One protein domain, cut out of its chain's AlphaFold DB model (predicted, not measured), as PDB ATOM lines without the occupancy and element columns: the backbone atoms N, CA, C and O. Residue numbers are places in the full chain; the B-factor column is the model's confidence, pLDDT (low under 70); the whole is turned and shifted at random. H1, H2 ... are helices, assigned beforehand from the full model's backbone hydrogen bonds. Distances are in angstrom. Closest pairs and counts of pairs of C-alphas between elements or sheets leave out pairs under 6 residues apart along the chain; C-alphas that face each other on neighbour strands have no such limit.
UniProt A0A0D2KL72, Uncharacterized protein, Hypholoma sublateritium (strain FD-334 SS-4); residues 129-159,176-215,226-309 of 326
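Overview. This is residues 129 to 159, 176 to 215 and 226 to 309 of the 326 residues of an uncharacterized protein of Hypholoma sublateritium (strain FD-334 SS-4) (UniProt A0A0D2KL72). Four helices, H5, H6, H7 and H9, form a ring in which H5 touches H6, H6 touches H9, H9 touches H7 and H7 touches H5, at tilts from 26 to 48 degrees, and the longest, H6, reaches well past it. H1 packs on H5 and H6, with H2 and H3 beyond it, while residues 177 to 183, mostly H4, stick out. The printed part has 155 residues, is all helix, with nine named helices, H1 to H9 in order, and no named strand; it is compact, with a radius of gyration of the C-alphas of 16.7 A and spans of 50 by 42 by 25 A.

Along the chain. H6, residues 226 to 252, is 39.3 A long, from C-alpha 226 at (7.780, 64.010, -6.043), with a kink of 29 degrees near residue 245. H9, 288 to 308, is 30.1 A long and ends at (30.099, 30.365, -36.329). H5, 186 to 201, is 21.6 A and H7, 257 to 268, 16.1 A long. H1 is 129 to 134, H2 139 to 148, H3 153 to 156, H4 176 to 182 and H8 278 to 281.

Arrangement. H6 touches H5 at a steep tilt of 37 degrees, only just past shallow, opposite ways; the closest C-alphas, of Tyr 189 and Leu 249, are 5.4 A apart. With residues 240 to 251 alone H6 touches H9, closest at Pro 247 and Ala 297, C-alphas 5.1 A apart. H4 is apart from H5. Every O i to N i+4 pair is within hydrogen-bond range in H2, H5, H7 and H9, but 21 of 23 in H6, 1 of 2 in H1 and 1 of 3 in H4, which has 1 of 4 O i to N i+3 pairs.

Size, cuts and confidence. Residues 160 to 175 and 216 to 225 are not printed, with C-alpha gaps of 26.7 A and 12.5 A. No link printed whole is long. Confidence is under 70 for 50 residues, among them 267 to 286.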
ATOM      1  N   ALA A 129       8.980  45.078 -11.393       71.94
ATOM      2  CA  ALA A 129       8.556  46.373 -11.926       71.94
ATOM      3  C   ALA A 129       9.419  46.872 -13.111       71.94
ATOM      4  O   ALA A 129       8.987  47.733 -13.886       71.94
ATOM      5  N   HIS A 130      10.643  46.355 -13.272       79.12
ATOM      6  CA  HIS A 130      11.543  46.680 -14.378       79.12
ATOM      7  C   HIS A 130      11.382  45.762 -15.602       79.12
ATOM      8  O   HIS A 130      11.809  46.135 -16.694       79.12
ATOM      9  N   PHE A 131      10.735  44.600 -15.470       80.69
ATOM     10  CA  PHE A 131      10.691  43.575 -16.519       80.69
ATOM     11  C   PHE A 131       9.765  43.982 -17.661       80.69
ATOM     12  O   PHE A 131      10.177  43.996 -18.818       80.69
ATOM     13  N   TRP A 132       8.532  44.384 -17.348       80.69
ATOM     14  CA  TRP A 132       7.561  44.781 -18.371       80.69
ATOM     15  C   TRP A 132       8.054  45.938 -19.248       80.69
ATOM     16  O   TRP A 132       7.992  45.814 -20.474       80.69
ATOM     17  N   PRO A 133       8.631  47.016 -18.681       80.56
ATOM     18  CA  PRO A 133       9.243  48.065 -19.488       80.56
ATOM     19  C   PRO A 133      10.393  47.565 -20.370       80.56
ATOM     20  O   PRO A 133      10.463  47.960 -21.533       80.56
ATOM     21  N   LEU A 134      11.267  46.687 -19.860       85.62
ATOM     22  CA  LEU A 134      12.366  46.096 -20.639       85.62
ATOM     23  C   LEU A 134      11.864  45.253 -21.819       85.62
ATOM     24  O   LEU A 134      12.504  45.215 -22.868       85.62
ATOM     25  N   LEU A 135      10.698  44.624 -21.664       83.88
ATOM     26  CA  LEU A 135      10.008  43.888 -22.722       83.88
ATOM     27  C   LEU A 135       9.194  44.796 -23.663       83.88
ATOM     28  O   LEU A 135       8.581  44.296 -24.602       83.88
ATOM     29  N   GLY A 136       9.199  46.114 -23.445       80.75
ATOM     30  CA  GLY A 136       8.476  47.087 -24.265       80.75
ATOM     31  C   GLY A 136       6.976  47.172 -23.972       80.75
ATOM     32  O   GLY A 136       6.244  47.789 -24.744       80.75
ATOM     33  N   VAL A 137       6.505  46.585 -22.870       79.00
ATOM     34  CA  VAL A 137       5.083  46.568 -22.509       79.00
ATOM     35  C   VAL A 137       4.656  47.932 -21.957       79.00
ATOM     36  O   VAL A 137       5.249  48.420 -20.988       79.00
ATOM     37  N   PRO A 138       3.599  48.559 -22.507       75.12
ATOM     38  CA  PRO A 138       3.053  49.789 -21.949       75.12
ATOM     39  C   PRO A 138       2.503  49.575 -20.528       75.12
ATOM     40  O   PRO A 138       1.853  48.559 -20.281       75.12
ATOM     41  N   PRO A 139       2.633  50.543 -19.600       70.00
ATOM     42  CA  PRO A 139       2.213  50.361 -18.205       70.00
ATOM     43  C   PRO A 139       0.749  49.949 -18.007       70.00
ATOM     44  O   PRO A 139       0.443  49.191 -17.095       70.00
ATOM     45  N   ALA A 140      -0.164  50.435 -18.853       70.94
ATOM     46  CA  ALA A 140      -1.574  50.047 -18.783       70.94
ATOM     47  C   ALA A 140      -1.776  48.556 -19.105       70.94
ATOM     48  O   ALA A 140      -2.537  47.879 -18.422       70.94
ATOM     49  N   ALA A 141      -1.049  48.042 -20.102       75.69
ATOM     50  CA  ALA A 141      -1.058  46.626 -20.443       75.69
ATOM     51  C   ALA A 141      -0.338  45.795 -19.374       75.69
ATOM     52  O   ALA A 141      -0.842  44.747 -18.996       75.69
ATOM     53  N   ALA A 142       0.780  46.292 -18.829       74.88
ATOM     54  CA  ALA A 142       1.502  45.630 -17.743       74.88
ATOM     55  C   ALA A 142       0.601  45.409 -16.522       74.88
ATOM     56  O   ALA A 142       0.521  44.291 -16.036       74.88
ATOM     57  N   ARG A 143      -0.167  46.423 -16.096       72.69
ATOM     58  CA  ARG A 143      -1.137  46.259 -15.002       72.69
ATOM     59  C   ARG A 143      -2.227  45.251 -15.331       72.69
ATOM     60  O   ARG A 143      -2.562  44.441 -14.486       72.69
ATOM     61  N   ALA A 144      -2.778  45.283 -16.543       72.75
ATOM     62  CA  ALA A 144      -3.803  44.319 -16.934       72.75
ATOM     63  C   ALA A 144      -3.263  42.877 -16.932       72.75
ATOM     64  O   ALA A 144      -3.964  41.967 -16.501       72.75
ATOM     65  N   LEU A 145      -2.014  42.675 -17.367       71.62
ATOM     66  CA  LEU A 145      -1.316  41.389 -17.281       71.62
ATOM     67  C   LEU A 145      -1.070  40.993 -15.821       71.62
ATOM     68  O   LEU A 145      -1.390  39.878 -15.430       71.62
ATOM     69  N   GLU A 146      -0.583  41.922 -14.997       72.19
ATOM     70  CA  GLU A 146      -0.375  41.716 -13.560       72.19
ATOM     71  C   GLU A 146      -1.662  41.365 -12.814       72.19
ATOM     72  O   GLU A 146      -1.647  40.527 -11.923       72.19
ATOM     73  N   GLU A 147      -2.782  42.003 -13.150       70.06
ATOM     74  CA  GLU A 147      -4.083  41.740 -12.541       70.06
ATOM     75  C   GLU A 147      -4.668  40.410 -13.008       70.06
ATOM     76  O   GLU A 147      -5.171  39.651 -12.181       70.06
ATOM     77  N   ARG A 148      -4.587  40.122 -14.311       65.31
ATOM     78  CA  ARG A 148      -5.086  38.874 -14.903       65.31
ATOM     79  C   ARG A 148      -4.324  37.670 -14.376       65.31
ATOM     80  O   ARG A 148      -4.931  36.666 -14.022       65.31
ATOM     81  N   ASP A 149      -3.006  37.784 -14.342       62.97
ATOM     82  CA  ASP A 149      -2.129  36.674 -14.017       62.97
ATOM     83  C   ASP A 149      -1.702  36.728 -12.546       62.97
ATOM     84  O   ASP A 149      -0.863  35.938 -12.147       62.97
ATOM     85  N   ARG A 150      -2.269  37.620 -11.718       65.38
ATOM     86  CA  ARG A 150      -1.883  37.851 -10.310       65.38
ATOM     87  C   ARG A 150      -1.675  36.558  -9.526       65.38
ATOM     88  O   ARG A 150      -0.680  36.421  -8.817       65.38
ATOM     89  N   ASP A 151      -2.596  35.617  -9.705       58.88
ATOM     90  CA  ASP A 151      -2.598  34.334  -9.010       58.88
ATOM     91  C   ASP A 151      -1.565  33.357  -9.587       58.88
ATOM     92  O   ASP A 151      -1.065  32.509  -8.862       58.88
ATOM     93  N   ALA A 152      -1.182  33.500 -10.857       57.72
ATOM     94  CA  ALA A 152      -0.163  32.695 -11.535       57.72
ATOM     95  C   ALA A 152       1.245  33.333 -11.473       57.72
ATOM     96  O   ALA A 152       2.261  32.652 -11.557       57.72
ATOM     97  N   LEU A 153       1.335  34.646 -11.246       58.53
ATOM     98  CA  LEU A 153       2.570  35.435 -11.238       58.53
ATOM     99  C   LEU A 153       3.403  35.266  -9.961       58.53
ATOM    100  O   LEU A 153       4.517  35.792  -9.891       58.53
ATOM    101  N   HIS A 154       2.945  34.480  -8.983       61.09
ATOM    102  CA  HIS A 154       3.837  33.977  -7.933       61.09
ATOM    103  C   HIS A 154       4.985  33.146  -8.543       61.09
ATOM    104  O   HIS A 154       6.117  33.249  -8.079       61.09
ATOM    105  N   VAL A 155       4.732  32.448  -9.663       58.59
ATOM    106  CA  VAL A 155       5.733  31.738 -10.490       58.59
ATOM    107  C   VAL A 155       6.742  32.700 -11.118       58.59
ATOM    108  O   VAL A 155       7.831  32.328 -11.532       58.59
ATOM    109  N   THR A 156       6.401  33.978 -11.185       60.47
ATOM    110  CA  THR A 156       7.302  35.030 -11.650       60.47
ATOM    111  C   THR A 156       7.812  35.877 -10.498       60.47
ATOM    112  O   THR A 156       8.306  36.954 -10.745       60.47
ATOM    113  N   GLY A 157       7.658  35.462  -9.236       62.66
ATOM    114  CA  GLY A 157       8.281  36.108  -8.081       62.66
ATOM    115  C   GLY A 157       8.065  37.621  -7.931       62.66
ATOM    116  O   GLY A 157       8.905  38.260  -7.306       62.66
ATOM    117  N   LEU A 158       6.985  38.206  -8.481       62.16
ATOM    118  CA  LEU A 158       6.823  39.669  -8.627       62.16
ATOM    119  C   LEU A 158       6.908  40.469  -7.316       62.16
ATOM    120  O   LEU A 158       7.110  41.680  -7.343       62.16
ATOM    121  N   ARG A 159       6.741  39.815  -6.166       65.62
ATOM    122  CA  ARG A 159       6.908  40.421  -4.842       65.62
ATOM    123  C   ARG A 159       8.266  40.028  -4.272       65.62
ATOM    124  O   ARG A 159       8.633  38.865  -4.349       65.62
ATOM    125  N   GLU A 176      19.820  21.551 -16.933       83.00
ATOM    126  CA  GLU A 176      19.259  20.775 -18.046       83.00
ATOM    127  C   GLU A 176      18.668  19.428 -17.617       83.00
ATOM    128  O   GLU A 176      17.649  18.989 -18.161       83.00
ATOM    129  N   ARG A 177      19.269  18.768 -16.618       85.88
ATOM    130  CA  ARG A 177      18.792  17.467 -16.127       85.88
ATOM    131  C   ARG A 177      17.475  17.623 -15.382       85.88
ATOM    132  O   ARG A 177      16.606  16.759 -15.497       85.88
ATOM    133  N   ARG A 178      17.326  18.720 -14.636       87.25
ATOM    134  CA  ARG A 178      16.134  19.005 -13.829       87.25
ATOM    135  C   ARG A 178      15.006  19.621 -14.629       87.25
ATOM    136  O   ARG A 178      13.873  19.184 -14.456       87.25
ATOM    137  N   ALA A 179      15.282  20.568 -15.524       83.19
ATOM    138  CA  ALA A 179      14.260  21.233 -16.328       83.19
ATOM    139  C   ALA A 179      13.832  20.420 -17.559       83.19
ATOM    140  O   ALA A 179      12.662  20.465 -17.951       83.19
ATOM    141  N   GLY A 180      14.709  19.603 -18.152       84.56
ATOM    142  CA  GLY A 180      14.395  18.839 -19.365       84.56
ATOM    143  C   GLY A 180      13.802  19.728 -20.468       84.56
ATOM    144  O   GLY A 180      14.406  20.712 -20.868       84.56
ATOM    145  N   GLY A 181      12.581  19.432 -20.931       75.94
ATOM    146  CA  GLY A 181      11.905  20.228 -21.971       75.94
ATOM    147  C   GLY A 181      11.531  21.671 -21.590       75.94
ATOM    148  O   GLY A 181      11.072  22.409 -22.454       75.94
ATOM    149  N   TYR A 182      11.710  22.074 -20.329       78.12
ATOM    150  CA  TYR A 182      11.459  23.443 -19.860       78.12
ATOM    151  C   TYR A 182      12.714  24.326 -19.874       78.12
ATOM    152  O   TYR A 182      12.634  25.497 -19.506       78.12
ATOM    153  N   VAL A 183      13.865  23.781 -20.289       79.75
ATOM    154  CA  VAL A 183      15.090  24.565 -20.484       79.75
ATOM    155  C   VAL A 183      14.831  25.644 -21.528       79.75
ATOM    156  O   VAL A 183      14.271  25.395 -22.600       79.75
ATOM    157  N   LEU A 184      15.252  26.863 -21.214       79.56
ATOM    158  CA  LEU A 184      15.152  27.976 -22.142       79.56
ATOM    159  C   LEU A 184      16.183  27.804 -23.256       79.56
ATOM    160  O   LEU A 184      17.383  27.720 -23.013       79.56
ATOM    161  N   GLY A 185      15.705  27.756 -24.496       82.38
ATOM    162  CA  GLY A 185      16.569  27.681 -25.665       82.38
ATOM    163  C   GLY A 185      17.170  29.037 -26.031       82.38
ATOM    164  O   GLY A 185      16.629  30.102 -25.720       82.38
ATOM    165  N   GLY A 186      18.264  29.010 -26.794       87.62
ATOM    166  CA  GLY A 186      18.919  30.233 -27.266       87.62
ATOM    167  C   GLY A 186      18.014  31.140 -28.112       87.62
ATOM    168  O   GLY A 186      18.236  32.347 -28.153       87.62
ATOM    169  N   ALA A 187      16.962  30.603 -28.742       85.94
ATOM    170  CA  ALA A 187      15.975  31.393 -29.483       85.94
ATOM    171  C   ALA A 187      15.116  32.288 -28.568       85.94
ATOM    172  O   ALA A 187      14.819  33.431 -28.923       85.94
ATOM    173  N   GLN A 188      14.748  31.803 -27.377       85.56
ATOM    174  CA  GLN A 188      14.047  32.594 -26.367       85.56
ATOM    175  C   GLN A 188      14.941  33.743 -25.882       85.56
ATOM    176  O   GLN A 188      14.508  34.896 -25.869       85.56
ATOM    177  N   TYR A 189      16.211  33.453 -25.584       90.06
ATOM    178  CA  TYR A 189      17.193  34.470 -25.192       90.06
ATOM    179  C   TYR A 189      17.404  35.535 -26.273       90.06
ATOM    180  O   TYR A 189      17.425  36.720 -25.951       90.06
ATOM    181  N   VAL A 190      17.465  35.154 -27.555       90.88
ATOM    182  CA  VAL A 190      17.543  36.101 -28.685       90.88
ATOM    183  C   VAL A 190      16.381  37.090 -28.675       90.88
ATOM    184  O   VAL A 190      16.591  38.294 -28.836       90.88
ATOM    185  N   ARG A 191      15.150  36.600 -28.496       88.88
ATOM    186  CA  ARG A 191      13.953  37.447 -28.518       88.88
ATOM    187  C   ARG A 191      13.971  38.463 -27.378       88.88
ATOM    188  O   ARG A 191      13.758  39.653 -27.614       88.88
ATOM    189  N   VAL A 192      14.298  38.019 -26.164       90.19
ATOM    190  CA  VAL A 192      14.397  38.907 -24.997       90.19
ATOM    191  C   VAL A 192      15.569  39.878 -25.142       90.19
ATOM    192  O   VAL A 192      15.393  41.075 -24.918       90.19
ATOM    193  N   ALA A 193      16.730  39.413 -25.610       92.44
ATOM    194  CA  ALA A 193      17.889  40.260 -25.888       92.44
ATOM    195  C   ALA A 193      17.552  41.372 -26.890       92.44
ATOM    196  O   ALA A 193      17.915  42.523 -26.665       92.44
ATOM    197  N   ARG A 194      16.804  41.063 -27.961       90.50
ATOM    198  CA  ARG A 194      16.343  42.059 -28.944       90.50
ATOM    199  C   ARG A 194      15.477  43.132 -28.281       90.50
ATOM    200  O   ARG A 194      15.698  44.314 -28.530       90.50
ATOM    201  N   ARG A 195      14.526  42.751 -27.421       88.56
ATOM    202  CA  ARG A 195      13.645  43.701 -26.710       88.56
ATOM    203  C   ARG A 195      14.410  44.575 -25.721       88.56
ATOM    204  O   ARG A 195      14.272  45.796 -25.763       88.56
ATOM    205  N   VAL A 196      15.291  43.977 -24.921       89.50
ATOM    206  CA  VAL A 196      16.159  44.717 -23.996       89.50
ATOM    207  C   VAL A 196      17.082  45.668 -24.766       89.50
ATOM    208  O   VAL A 196      17.201  46.838 -24.413       89.50
ATOM    209  N   ALA A 197      17.682  45.222 -25.871       88.56
ATOM    210  CA  ALA A 197      18.519  46.072 -26.711       88.56
ATOM    211  C   ALA A 197      17.719  47.228 -27.341       88.56
ATOM    212  O   ALA A 197      18.198  48.360 -27.370       88.56
ATOM    213  N   ARG A 198      16.479  46.996 -27.788       85.44
ATOM    214  CA  ARG A 198      15.556  48.063 -28.224       85.44
ATOM    215  C   ARG A 198      15.271  49.065 -27.118       85.44
ATOM    216  O   ARG A 198      15.410  50.269 -27.322       85.44
ATOM    217  N   TYR A 199      14.955  48.583 -25.921       83.94
ATOM    218  CA  TYR A 199      14.730  49.438 -24.762       83.94
ATOM    219  C   TYR A 199      15.932  50.349 -24.452       83.94
ATOM    220  O   TYR A 199      15.749  51.521 -24.110       83.94
ATOM    221  N   LEU A 200      17.149  49.816 -24.571       82.44
ATOM    222  CA  LEU A 200      18.384  50.522 -24.240       82.44
ATOM    223  C   LEU A 200      18.882  51.484 -25.333       82.44
ATOM    224  O   LEU A 200      19.543  52.474 -25.009       82.44
ATOM    225  N   CYS A 201      18.606  51.185 -26.605       78.75
ATOM    226  CA  CYS A 201      19.248  51.865 -27.736       78.75
ATOM    227  C   CYS A 201      18.308  52.788 -28.520       78.75
ATOM    228  O   CYS A 201      18.769  53.718 -29.180       78.75
ATOM    229  N   GLU A 202      16.995  52.555 -28.477       78.81
ATOM    230  CA  GLU A 202      16.039  53.418 -29.166       78.81
ATOM    231  C   GLU A 202      15.824  54.720 -28.397       78.81
ATOM    232  O   GLU A 202      15.593  54.709 -27.185       78.81
ATOM    233  N   ALA A 203      15.831  55.839 -29.125       71.62
ATOM    234  CA  ALA A 203      15.538  57.146 -28.560       71.62
ATOM    235  C   ALA A 203      14.145  57.151 -27.924       71.62
ATOM    236  O   ALA A 203      13.160  56.706 -28.521       71.62
ATOM    237  N   LYS A 204      14.056  57.692 -26.712       68.75
ATOM    238  CA  LYS A 204      12.794  57.818 -25.989       68.75
ATOM    239  C   LYS A 204      12.434  59.287 -25.814       68.75
ATOM    240  O   LYS A 204      13.300  60.135 -25.618       68.75
ATOM    241  N   THR A 205      11.143  59.594 -25.851       58.53
ATOM    242  CA  THR A 205      10.659  60.967 -25.673       58.53
ATOM    243  C   THR A 205      10.845  61.414 -24.214       58.53
ATOM    244  O   THR A 205      10.246  60.800 -23.320       58.53
ATOM    245  N   PRO A 206      11.612  62.489 -23.935       48.94
ATOM    246  CA  PRO A 206      11.784  63.016 -22.582       48.94
ATOM    247  C   PRO A 206      10.435  63.335 -21.921       48.94
ATOM    248  O   PRO A 206       9.520  63.848 -22.564       48.94
ATOM    249  N   GLY A 207      10.277  62.999 -20.638       47.94
ATOM    250  CA  GLY A 207       9.057  63.285 -19.864       47.94
ATOM    251  C   GLY A 207       7.844  62.382 -20.140       47.94
ATOM    252  O   GLY A 207       6.920  62.362 -19.332       47.94
ATOM    253  N   LYS A 208       7.853  61.579 -21.211       50.28
ATOM    254  CA  LYS A 208       6.860  60.509 -21.450       50.28
ATOM    255  C   LYS A 208       7.367  59.128 -21.049       50.28
ATOM    256  O   LYS A 208       6.698  58.132 -21.303       50.28
ATOM    257  N   LEU A 209       8.568  59.087 -20.476       46.34
ATOM    258  CA  LEU A 209       9.401  57.908 -20.547       46.34
ATOM    259  C   LEU A 209       8.764  56.700 -19.871       46.34
ATOM    260  O   LEU A 209       8.700  55.698 -20.552       46.34
ATOM    261  N   TYR A 210       8.162  56.785 -18.681       57.62
ATOM    262  CA  TYR A 210       7.324  55.690 -18.165       57.62
ATOM    263  C   TYR A 210       6.283  56.220 -17.176       57.62
ATOM    264  O   TYR A 210       6.607  56.962 -16.246       57.62
ATOM    265  N   ALA A 211       5.023  55.826 -17.357       55.28
ATOM    266  CA  ALA A 211       3.976  56.041 -16.366       55.28
ATOM    267  C   ALA A 211       4.057  54.933 -15.307       55.28
ATOM    268  O   ALA A 211       3.278  53.983 -15.334       55.28
ATOM    269  N   TYR A 212       5.018  55.036 -14.387       59.97
ATOM    270  CA  TYR A 212       5.008  54.171 -13.209       59.97
ATOM    271  C   TYR A 212       3.784  54.505 -12.344       59.97
ATOM    272  O   TYR A 212       3.603  55.683 -12.012       59.97
ATOM    273  N   PRO A 213       2.934  53.522 -11.975       58.44
ATOM    274  CA  PRO A 213       2.036  53.705 -10.841       58.44
ATOM    275  C   PRO A 213       2.842  54.160  -9.633       58.44
ATOM    276  O   PRO A 213       3.871  53.565  -9.318       58.44
ATOM    277  N   LEU A 214       2.352  55.176  -8.932       59.75
ATOM    278  CA  LEU A 214       2.784  55.377  -7.558       59.75
ATOM    279  C   LEU A 214       2.165  54.278  -6.686       59.75
ATOM    280  O   LEU A 214       1.006  53.917  -6.926       59.75
ATOM    281  N   PRO A 215       2.890  53.781  -5.671       61.03
ATOM    282  CA  PRO A 215       2.314  52.907  -4.659       61.03
ATOM    283  C   PRO A 215       1.063  53.533  -4.035       61.03
ATOM    284  O   PRO A 215       1.007  54.742  -3.790       61.03
ATOM    285  N   ASP A 226       6.990  65.264  -6.139       56.69
ATOM    286  CA  ASP A 226       7.780  64.010  -6.043       56.69
ATOM    287  C   ASP A 226       7.404  62.906  -7.042       56.69
ATOM    288  O   ASP A 226       8.164  61.958  -7.249       56.69
ATOM    289  N   ASP A 227       6.299  63.063  -7.774       64.31
ATOM    290  CA  ASP A 227       5.934  62.186  -8.893       64.31
ATOM    291  C   ASP A 227       7.031  62.126  -9.958       64.31
ATOM    292  O   ASP A 227       7.337  61.066 -10.511       64.31
ATOM    293  N   LYS A 228       7.620  63.287 -10.269       68.81
ATOM    294  CA  LYS A 228       8.651  63.413 -11.299       68.81
ATOM    295  C   LYS A 228       9.948  62.744 -10.852       68.81
ATOM    296  O   LYS A 228      10.527  61.993 -11.633       68.81
ATOM    297  N   ILE A 229      10.356  62.971  -9.602       69.56
ATOM    298  CA  ILE A 229      11.575  62.400  -9.015       69.56
ATOM    299  C   ILE A 229      11.455  60.876  -8.928       69.56
ATOM    300  O   ILE A 229      12.378  60.168  -9.328       69.56
ATOM    301  N   TYR A 230      10.306  60.357  -8.486       71.69
ATOM    302  CA  TYR A 230      10.062  58.916  -8.435       71.69
ATOM    303  C   TYR A 230      10.126  58.267  -9.822       71.69
ATOM    304  O   TYR A 230      10.845  57.287 -10.020       71.69
ATOM    305  N   ARG A 231       9.406  58.822 -10.808       73.31
ATOM    306  CA  ARG A 231       9.396  58.289 -12.182       73.31
ATOM    307  C   ARG A 231      10.781  58.345 -12.813       73.31
ATOM    308  O   ARG A 231      11.178  57.394 -13.481       73.31
ATOM    309  N   GLU A 232      11.521  59.426 -12.579       74.69
ATOM    310  CA  GLU A 232      12.905  59.555 -13.021       74.69
ATOM    311  C   GLU A 232      13.779  58.476 -12.370       74.69
ATOM    312  O   GLU A 232      14.425  57.715 -13.085       74.69
ATOM    313  N   LYS A 233      13.733  58.321 -11.040       77.75
ATOM    314  CA  LYS A 233      14.465  57.270 -10.317       77.75
ATOM    315  C   LYS A 233      14.146  55.869 -10.852       77.75
ATOM    316  O   LYS A 233      15.067  55.121 -11.167       77.75
ATOM    317  N   ARG A 234      12.870  55.517 -11.037       77.88
ATOM    318  CA  ARG A 234      12.483  54.198 -11.572       77.88
ATOM    319  C   ARG A 234      12.926  53.992 -13.019       77.88
ATOM    320  O   ARG A 234      13.397  52.912 -13.374       77.88
ATOM    321  N   ALA A 235      12.836  55.018 -13.864       78.00
ATOM    322  CA  ALA A 235      13.328  54.947 -15.239       78.00
ATOM    323  C   ALA A 235      14.850  54.729 -15.298       78.00
ATOM    324  O   ALA A 235      15.336  54.024 -16.188       78.00
ATOM    325  N   LYS A 236      15.579  55.326 -14.348       79.81
ATOM    326  CA  LYS A 236      17.019  55.160 -14.138       79.81
ATOM    327  C   LYS A 236      17.356  53.726 -13.717       79.81
ATOM    328  O   LYS A 236      18.126  53.067 -14.409       79.81
ATOM    329  N   GLU A 237      16.713  53.221 -12.672       81.69
ATOM    330  CA  GLU A 237      16.857  51.837 -12.188       81.69
ATOM    331  C   GLU A 237      16.578  50.803 -13.289       81.69
ATOM    332  O   GLU A 237      17.373  49.901 -13.519       81.69
ATOM    333  N   THR A 238      15.512  50.992 -14.068       83.00
ATOM    334  CA  THR A 238      15.162  50.088 -15.179       83.00
ATOM    335  C   THR A 238      16.208  50.087 -16.288       83.00
ATOM    336  O   THR A 238      16.472  49.061 -16.910       83.00
ATOM    337  N   PHE A 239      16.795  51.249 -16.584       84.12
ATOM    338  CA  PHE A 239      17.887  51.320 -17.548       84.12
ATOM    339  C   PHE A 239      19.113  50.567 -17.047       84.12
ATOM    340  O   PHE A 239      19.672  49.772 -17.798       84.12
ATOM    341  N   GLN A 240      19.479  50.760 -15.779       84.50
ATOM    342  CA  GLN A 240      20.561  50.008 -15.157       84.50
ATOM    343  C   GLN A 240      20.284  48.499 -15.193       84.50
ATOM    344  O   GLN A 240      21.150  47.740 -15.617       84.50
ATOM    345  N   ALA A 241      19.064  48.069 -14.862       86.62
ATOM    346  CA  ALA A 241      18.648  46.675 -14.973       86.62
ATOM    347  C   ALA A 241      18.875  46.127 -16.389       86.62
ATOM    348  O   ALA A 241      19.514  45.092 -16.559       86.62
ATOM    349  N   GLY A 242      18.444  46.859 -17.421       88.19
ATOM    350  CA  GLY A 242      18.680  46.477 -18.813       88.19
ATOM    351  C   GLY A 242      20.164  46.314 -19.159       88.19
ATOM    352  O   GLY A 242      20.525  45.323 -19.794       88.19
ATOM    353  N   LEU A 243      21.031  47.235 -18.712       87.75
ATOM    354  CA  LEU A 243      22.485  47.138 -18.928       87.75
ATOM    355  C   LEU A 243      23.082  45.873 -18.314       87.75
ATOM    356  O   LEU A 243      24.031  45.309 -18.849       87.75
ATOM    357  N   GLN A 244      22.542  45.437 -17.184       88.06
ATOM    358  CA  GLN A 244      23.063  44.287 -16.468       88.06
ATOM    359  C   GLN A 244      22.449  42.960 -16.955       88.06
ATOM    360  O   GLN A 244      23.141  41.945 -16.916       88.06
ATOM    361  N   TYR A 245      21.212  42.961 -17.472       90.25
ATOM    362  CA  TYR A 245      20.584  41.784 -18.092       90.25
ATOM    363  C   TYR A 245      21.122  41.481 -19.492       90.25
ATOM    364  O   TYR A 245      21.286  40.312 -19.841       90.25
ATOM    365  N   LEU A 246      21.389  42.505 -20.313       91.38
ATOM    366  CA  LEU A 246      21.771  42.303 -21.712       91.38
ATOM    367  C   LEU A 246      23.000  41.384 -21.891       91.38
ATOM    368  O   LEU A 246      22.906  40.487 -22.728       91.38
ATOM    369  N   PRO A 247      24.104  41.517 -21.124       92.25
ATOM    370  CA  PRO A 247      25.243  40.604 -21.217       92.25
ATOM    371  C   PRO A 247      24.857  39.134 -21.066       92.25
ATOM    372  O   PRO A 247      25.222  38.310 -21.897       92.25
ATOM    373  N   PHE A 248      24.068  38.818 -20.039       92.06
ATOM    374  CA  PHE A 248      23.623  37.457 -19.769       92.06
ATOM    375  C   PHE A 248      22.743  36.897 -20.884       92.06
ATOM    376  O   PHE A 248      22.947  35.768 -21.331       92.06
ATOM    377  N   LEU A 249      21.792  37.702 -21.365       92.88
ATOM    378  CA  LEU A 249      20.915  37.303 -22.461       92.88
ATOM    379  C   LEU A 249      21.713  37.038 -23.739       92.88
ATOM    380  O   LEU A 249      21.432  36.077 -24.445       92.88
ATOM    381  N   LEU A 250      22.715  37.870 -24.033       93.94
ATOM    382  CA  LEU A 250      23.587  37.690 -25.190       93.94
ATOM    383  C   LEU A 250      24.511  36.485 -25.048       93.94
ATOM    384  O   LEU A 250      24.817  35.863 -26.058       93.94
ATOM    385  N   ASP A 251      24.937  36.124 -23.842       93.12
ATOM    386  CA  ASP A 251      25.760  34.933 -23.615       93.12
ATOM    387  C   ASP A 251      25.005  33.644 -23.984       93.12
ATOM    388  O   ASP A 251      25.532  32.794 -24.697       93.12
ATOM    389  N   HIS A 252      23.716  33.581 -23.634       91.38
ATOM    390  CA  HIS A 252      22.844  32.424 -23.879       91.38
ATOM    391  C   HIS A 252      22.098  32.488 -25.224       91.38
ATOM    392  O   HIS A 252      21.503  31.503 -25.666       91.38
ATOM    393  N   ALA A 253      22.112  33.639 -25.902       92.69
ATOM    394  CA  ALA A 253      21.471  33.815 -27.198       92.69
ATOM    395  C   ALA A 253      22.151  32.971 -28.289       92.69
ATOM    396  O   ALA A 253      23.365  33.055 -28.522       92.69
ATOM    397  N   ALA A 254      21.330  32.211 -29.018       92.19
ATOM    398  CA  ALA A 254      21.755  31.536 -30.238       92.19
ATOM    399  C   ALA A 254      22.110  32.560 -31.336       92.19
ATOM    400  O   ALA A 254      21.550  33.660 -31.344       92.19
ATOM    401  N   PRO A 255      22.986  32.221 -32.300       93.00
ATOM    402  CA  PRO A 255      23.248  33.089 -33.441       93.00
ATOM    403  C   PRO A 255      21.958  33.441 -34.191       93.00
ATOM    404  O   PRO A 255      21.220  32.568 -34.644       93.00
ATOM    405  N   ASN A 256      21.680  34.737 -34.328       93.69
ATOM    406  CA  ASN A 256      20.471  35.227 -34.987       93.69
ATOM    407  C   ASN A 256      20.755  36.452 -35.862       93.69
ATOM    408  O   ASN A 256      21.218  37.484 -35.373       93.69
ATOM    409  N   ALA A 257      20.418  36.353 -37.151       90.62
ATOM    410  CA  ALA A 257      20.700  37.387 -38.143       90.62
ATOM    411  C   ALA A 257      20.004  38.727 -37.850       90.62
ATOM    412  O   ALA A 257      20.620  39.775 -38.025       90.62
ATOM    413  N   ALA A 258      18.755  38.712 -37.369       89.38
ATOM    414  CA  ALA A 258      18.009  39.933 -37.068       89.38
ATOM    415  C   ALA A 258      18.609  40.680 -35.866       89.38
ATOM    416  O   ALA A 258      18.788  41.896 -35.917       89.38
ATOM    417  N   LEU A 259      18.984  39.953 -34.809       91.00
ATOM    418  CA  LEU A 259      19.664  40.529 -33.650       91.00
ATOM    419  C   LEU A 259      21.061  41.050 -34.017       91.00
ATOM    420  O   LEU A 259      21.426  42.150 -33.612       91.00
ATOM    421  N   VAL A 260      21.819  40.311 -34.836       91.88
ATOM    422  CA  VAL A 260      23.127  40.752 -35.356       91.88
ATOM    423  C   VAL A 260      22.994  42.030 -36.183       91.88
ATOM    424  O   VAL A 260      23.765  42.968 -35.984       91.88
ATOM    425  N   ALA A 261      22.018  42.087 -37.094       89.56
ATOM    426  CA  ALA A 261      21.766  43.265 -37.914       89.56
ATOM    427  C   ALA A 261      21.418  44.476 -37.042       89.56
ATOM    428  O   ALA A 261      22.028  45.533 -37.203       89.56
ATOM    429  N   TYR A 262      20.516  44.293 -36.073       88.44
ATOM    430  CA  TYR A 262      20.105  45.339 -35.144       88.44
ATOM    431  C   TYR A 262      21.283  45.867 -34.311       88.44
ATOM    432  O   TYR A 262      21.581  47.059 -34.343       88.44
ATOM    433  N   LEU A 263      22.015  44.985 -33.622       88.31
ATOM    434  CA  LEU A 263      23.166  45.377 -32.799       88.31
ATOM    435  C   LEU A 263      24.285  46.009 -33.641       88.31
ATOM    436  O   LEU A 263      24.909  46.981 -33.216       88.31
ATOM    437  N   GLY A 264      24.509  45.509 -34.859       84.06
ATOM    438  CA  GLY A 264      25.490  46.059 -35.789       84.06
ATOM    439  C   GLY A 264      25.095  47.416 -36.384       84.06
ATOM    440  O   GLY A 264      25.978  48.191 -36.755       84.06
ATOM    441  N   GLU A 265      23.803  47.721 -36.511       80.88
ATOM    442  CA  GLU A 265      23.318  49.050 -36.900       80.88
ATOM    443  C   GLU A 265      23.470  50.039 -35.744       80.88
ATOM    444  O   GLU A 265      24.034  51.120 -35.925       80.88
ATOM    445  N   VAL A 266      23.043  49.644 -34.544       71.81
ATOM    446  CA  VAL A 266      23.175  50.461 -33.334       71.81
ATOM    447  C   VAL A 266      24.649  50.776 -33.048       71.81
ATOM    448  O   VAL A 266      24.999  51.938 -32.843       71.81
ATOM    449  N   GLY A 267      25.545  49.786 -33.134       59.62
ATOM    450  CA  GLY A 267      26.987  49.984 -32.938       59.62
ATOM    451  C   GLY A 267      27.651  50.888 -33.986       59.62
ATOM    452  O   GLY A 267      28.625  51.586 -33.690       59.62
ATOM    453  N   ARG A 268      27.103  50.954 -35.208       58.50
ATOM    454  CA  ARG A 268      27.605  51.831 -36.283       58.50
ATOM    455  C   ARG A 268      27.258  53.308 -36.086       58.50
ATOM    456  O   ARG A 268      27.949  54.151 -36.654       58.50
ATOM    457  N   ARG A 269      26.269  53.647 -35.252       61.97
ATOM    458  CA  ARG A 269      25.837  55.036 -35.001       61.97
ATOM    459  C   ARG A 269      26.759  55.854 -34.065       61.97
ATOM    460  O   ARG A 269      26.360  56.956 -33.713       61.97
ATOM    461  N   LYS A 270      27.960  55.359 -33.688       49.03
ATOM    462  CA  LYS A 270      29.022  56.003 -32.851       49.03
ATOM    463  C   LYS A 270      28.742  57.487 -32.526       49.03
ATOM    464  O   LYS A 270      28.933  58.349 -33.374       49.03
ATOM    465  N   THR A 271      28.300  57.852 -31.325       46.56
ATOM    466  CA  THR A 271      28.972  57.665 -30.028       46.56
ATOM    467  C   THR A 271      28.038  57.094 -28.954       46.56
ATOM    468  O   THR A 271      27.095  57.767 -28.543       46.56
ATOM    469  N   GLY A 272      28.364  55.903 -28.444       53.12
ATOM    470  CA  GLY A 272      27.587  55.179 -27.434       53.12
ATOM    471  C   GLY A 272      26.524  54.295 -28.079       53.12
ATOM    472  O   GLY A 272      25.578  54.799 -28.666       53.12
ATOM    473  N   VAL A 273      26.685  52.972 -27.964       57.34
ATOM    474  CA  VAL A 273      25.692  51.975 -28.429       57.34
ATOM    475  C   VAL A 273      24.342  52.193 -27.724       57.34
ATOM    476  O   VAL A 273      23.279  51.869 -28.235       57.34
ATOM    477  N   LEU A 274      24.398  52.798 -26.544       59.72
ATOM    478  CA  LEU A 274      23.290  53.030 -25.637       59.72
ATOM    479  C   LEU A 274      22.898  54.511 -25.669       59.72
ATOM    480  O   LEU A 274      23.779  55.371 -25.738       59.72
ATOM    481  N   ASP A 275      21.595  54.791 -25.582       61.53
ATOM    482  CA  ASP A 275      20.994  56.116 -25.782       61.53
ATOM    483  C   ASP A 275      21.830  57.284 -25.192       61.53
ATOM    484  O   ASP A 275      22.106  57.374 -23.984       61.53
ATOM    485  N   ALA A 276      22.233  58.203 -26.077       54.38
ATOM    486  CA  ALA A 276      23.012  59.399 -25.757       54.38
ATOM    487  C   ALA A 276      22.247  60.390 -24.857       54.38
ATOM    488  O   ALA A 276      22.865  61.214 -24.178       54.38
ATOM    489  N   ILE A 277      20.909  60.320 -24.851       50.53
ATOM    490  CA  ILE A 277      20.040  61.118 -23.978       50.53
ATOM    491  C   ILE A 277      20.175  60.608 -22.546       50.53
ATOM    492  O   ILE A 277      20.490  61.378 -21.640       50.53
ATOM    493  N   ARG A 278      20.055  59.292 -22.346       58.69
ATOM    494  CA  ARG A 278      20.162  58.685 -21.017       58.69
ATOM    495  C   ARG A 278      21.563  58.809 -20.442       58.69
ATOM    496  O   ARG A 278      21.692  59.235 -19.305       58.69
ATOM    497  N   THR A 279      22.628  58.566 -21.204       55.22
ATOM    498  CA  THR A 279      24.014  58.657 -20.680       55.22
ATOM    499  C   THR A 279      24.392  60.023 -20.079       55.22
ATOM    500  O   THR A 279      25.331  60.097 -19.286       55.22
ATOM    501  N   LYS A 280      23.656  61.100 -20.391       55.56
ATOM    502  CA  LYS A 280      23.838  62.428 -19.781       55.56
ATOM    503  C   LYS A 280      23.088  62.623 -18.456       55.56
ATOM    504  O   LYS A 280      23.516  63.454 -17.660       55.56
ATOM    505  N   GLU A 281      22.009  61.881 -18.211       54.00
ATOM    506  CA  GLU A 281      21.093  62.061 -17.068       54.00
ATOM    507  C   GLU A 281      21.453  61.197 -15.838       54.00
ATOM    508  O   GLU A 281      20.793  61.265 -14.795       54.00
ATOM    509  N   LEU A 282      22.499  60.371 -15.940       57.47
ATOM    510  CA  LEU A 282      22.790  59.281 -15.003       57.47
ATOM    511  C   LEU A 282      24.064  59.545 -14.182       57.47
ATOM    512  O   LEU A 282      25.007  60.145 -14.707       57.47
ATOM    513  N   PRO A 283      24.141  59.103 -12.909       54.50
ATOM    514  CA  PRO A 283      25.357  59.232 -12.107       54.50
ATOM    515  C   PRO A 283      26.522  58.488 -12.779       54.50
ATOM    516  O   PRO A 283      26.523  57.265 -12.883       54.50
ATOM    517  N   ARG A 284      27.517  59.245 -13.256       58.59
ATOM    518  CA  ARG A 284      28.512  58.779 -14.243       58.59
ATOM    519  C   ARG A 284      29.363  57.576 -13.821       58.59
ATOM    520  O   ARG A 284      29.862  56.886 -14.699       58.59
ATOM    521  N   LEU A 285      29.567  57.340 -12.523       57.09
ATOM    522  CA  LEU A 285      30.530  56.339 -12.044       57.09
ATOM    523  C   LEU A 285      29.937  54.933 -11.906       57.09
ATOM    524  O   LEU A 285      30.536  53.987 -12.398       57.09
ATOM    525  N   ALA A 286      28.756  54.792 -11.298       59.97
ATOM    526  CA  ALA A 286      28.194  53.473 -10.989       59.97
ATOM    527  C   ALA A 286      27.806  52.665 -12.241       59.97
ATOM    528  O   ALA A 286      27.670  51.452 -12.174       59.97
ATOM    529  N   TRP A 287      27.580  53.333 -13.375       73.12
ATOM    530  CA  TRP A 287      27.008  52.705 -14.573       73.12
ATOM    531  C   TRP A 287      27.968  52.649 -15.755       73.12
ATOM    532  O   TRP A 287      27.643  52.039 -16.770       73.12
ATOM    533  N   ALA A 288      29.136  53.285 -15.645       76.00
ATOM    534  CA  ALA A 288      30.171  53.184 -16.666       76.00
ATOM    535  C   ALA A 288      30.658  51.735 -16.810       76.00
ATOM    536  O   ALA A 288      30.865  51.279 -17.929       76.00
ATOM    537  N   GLU A 289      30.766  51.013 -15.692       83.06
ATOM    538  CA  GLU A 289      31.142  49.598 -15.660       83.06
ATOM    539  C   GLU A 289      30.079  48.708 -16.317       83.06
ATOM    540  O   GLU A 289      30.384  47.984 -17.261       83.06
ATOM    541  N   ASP A 290      28.815  48.821 -15.891       85.31
ATOM    542  CA  ASP A 290      27.705  48.051 -16.472       85.31
ATOM    543  C   ASP A 290      27.553  48.316 -17.976       85.31
ATOM    544  O   ASP A 290      27.332  47.394 -18.761       85.31
ATOM    545  N   LYS A 291      27.717  49.579 -18.388       84.38
ATOM    546  CA  LYS A 291      27.734  49.972 -19.796       84.38
ATOM    547  C   LYS A 291      28.890  49.319 -20.554       84.38
ATOM    548  O   LYS A 291      28.648  48.759 -21.618       84.38
ATOM    549  N   ALA A 292      30.114  49.405 -20.038       85.25
ATOM    550  CA  ALA A 292      31.283  48.826 -20.695       85.25
ATOM    551  C   ALA A 292      31.117  47.310 -20.866       85.25
ATOM    552  O   ALA A 292      31.339  46.793 -21.956       85.25
ATOM    553  N   ARG A 293      30.611  46.623 -19.834       88.31
ATOM    554  CA  ARG A 293      30.296  45.190 -19.888       88.31
ATOM    555  C   ARG A 293      29.222  44.866 -20.930       88.31
ATOM    556  O   ARG A 293      29.327  43.861 -21.625       88.31
ATOM    557  N   ALA A 294      28.190  45.702 -21.059       88.69
ATOM    558  CA  ALA A 294      27.168  45.538 -22.095       88.69
ATOM    559  C   ALA A 294      27.733  45.736 -23.509       88.69
ATOM    560  O   ALA A 294      27.427  44.947 -24.401       88.69
ATOM    561  N   GLU A 295      28.572  46.752 -23.717       87.69
ATOM    562  CA  GLU A 295      29.236  46.999 -25.002       87.69
ATOM    563  C   GLU A 295      30.194  45.847 -25.367       87.69
ATOM    564  O   GLU A 295      30.164  45.364 -26.499       87.69
ATOM    565  N   GLU A 296      30.963  45.335 -24.405       90.25
ATOM    566  CA  GLU A 296      31.826  44.160 -24.580       90.25
ATOM    567  C   GLU A 296      31.022  42.905 -24.946       90.25
ATOM    568  O   GLU A 296      31.368  42.203 -25.897       90.25
ATOM    569  N   ALA A 297      29.912  42.644 -24.251       92.06
ATOM    570  CA  ALA A 297      29.057  41.495 -24.534       92.06
ATOM    571  C   ALA A 297      28.413  41.564 -25.929       92.06
ATOM    572  O   ALA A 297      28.275  40.538 -26.599       92.06
ATOM    573  N   VAL A 298      28.048  42.764 -26.399       91.44
ATOM    574  CA  VAL A 298      27.567  42.974 -27.774       91.44
ATOM    575  C   VAL A 298      28.648  42.604 -28.785       91.44
ATOM    576  O   VAL A 298      28.374  41.836 -29.709       91.44
ATOM    577  N   GLU A 299      29.876  43.092 -28.610       90.50
ATOM    578  CA  GLU A 299      30.986  42.753 -29.508       90.50
ATOM    579  C   GLU A 299      31.319  41.256 -29.470       90.50
ATOM    580  O   GLU A 299      31.497  40.640 -30.523       90.50
ATOM    581  N   ALA A 300      31.317  40.638 -28.285       93.44
ATOM    582  CA  ALA A 300      31.529  39.203 -28.122       93.44
ATOM    583  C   ALA A 300      30.455  38.377 -28.855       93.44
ATOM    584  O   ALA A 300      30.787  37.445 -29.593       93.44
ATOM    585  N   TYR A 301      29.177  38.746 -28.723       93.62
ATOM    586  CA  TYR A 301      28.073  38.104 -29.442       93.62
ATOM    587  C   TYR A 301      28.216  38.254 -30.964       93.62
ATOM    588  O   TYR A 301      28.090  37.274 -31.707       93.62
ATOM    589  N   LEU A 302      28.526  39.462 -31.449       92.25
ATOM    590  CA  LEU A 302      28.736  39.724 -32.875       92.25
ATOM    591  C   LEU A 302      29.925  38.928 -33.430       92.25
ATOM    592  O   LEU A 302      29.823  38.361 -34.520       92.25
ATOM    593  N   ALA A 303      31.034  38.850 -32.691       92.06
ATOM    594  CA  ALA A 303      32.201  38.056 -33.062       92.06
ATOM    595  C   ALA A 303      31.868  36.557 -33.121       92.06
ATOM    596  O   ALA A 303      32.190  35.896 -34.111       92.06
ATOM    597  N   ARG A 304      31.149  36.035 -32.118       93.56
ATOM    598  CA  ARG A 304      30.687  34.639 -32.084       93.56
ATOM    599  C   ARG A 304      29.831  34.295 -33.304       93.56
ATOM    600  O   ARG A 304      30.056  33.266 -33.936       93.56
ATOM    601  N   CYS A 305      28.910  35.179 -33.687       91.06
ATOM    602  CA  CYS A 305      28.056  34.977 -34.859       91.06
ATOM    603  C   CYS A 305      28.829  35.032 -36.189       91.06
ATOM    604  O   CYS A 305      28.492  34.306 -37.120       91.06
ATOM    605  N   ARG A 306      29.873  35.869 -36.297       90.00
ATOM    606  CA  ARG A 306      30.732  35.922 -37.496       90.00
ATOM    607  C   ARG A 306      31.559  34.648 -37.661       90.00
ATOM    608  O   ARG A 306      31.666  34.147 -38.774       90.00
ATOM    609  N   ASN A 307      32.105  34.123 -36.565       83.94
ATOM    610  CA  ASN A 307      32.972  32.943 -36.585       83.94
ATOM    611  C   ASN A 307      32.184  31.630 -36.751       83.94
ATOM    612  O   ASN A 307      32.670  30.707 -37.396       83.94
ATOM    613  N   GLY A 308      30.960  31.551 -36.214       68.44
ATOM    614  CA  GLY A 308      30.099  30.365 -36.329       68.44
ATOM    615  C   GLY A 308      29.584  30.090 -37.749       68.44
ATOM    616  O   GLY A 308      29.426  28.936 -38.125       68.44
ATOM    617  N   ASN A 309      29.415  31.123 -38.580       54.88
ATOM    618  CA  ASN A 309      29.000  30.972 -39.983       54.88
ATOM    619  C   ASN A 309      30.112  30.437 -40.913       54.88
ATOM    620  O   ASN A 309      29.890  30.309 -42.115       54.88
TER     621      ASN A 309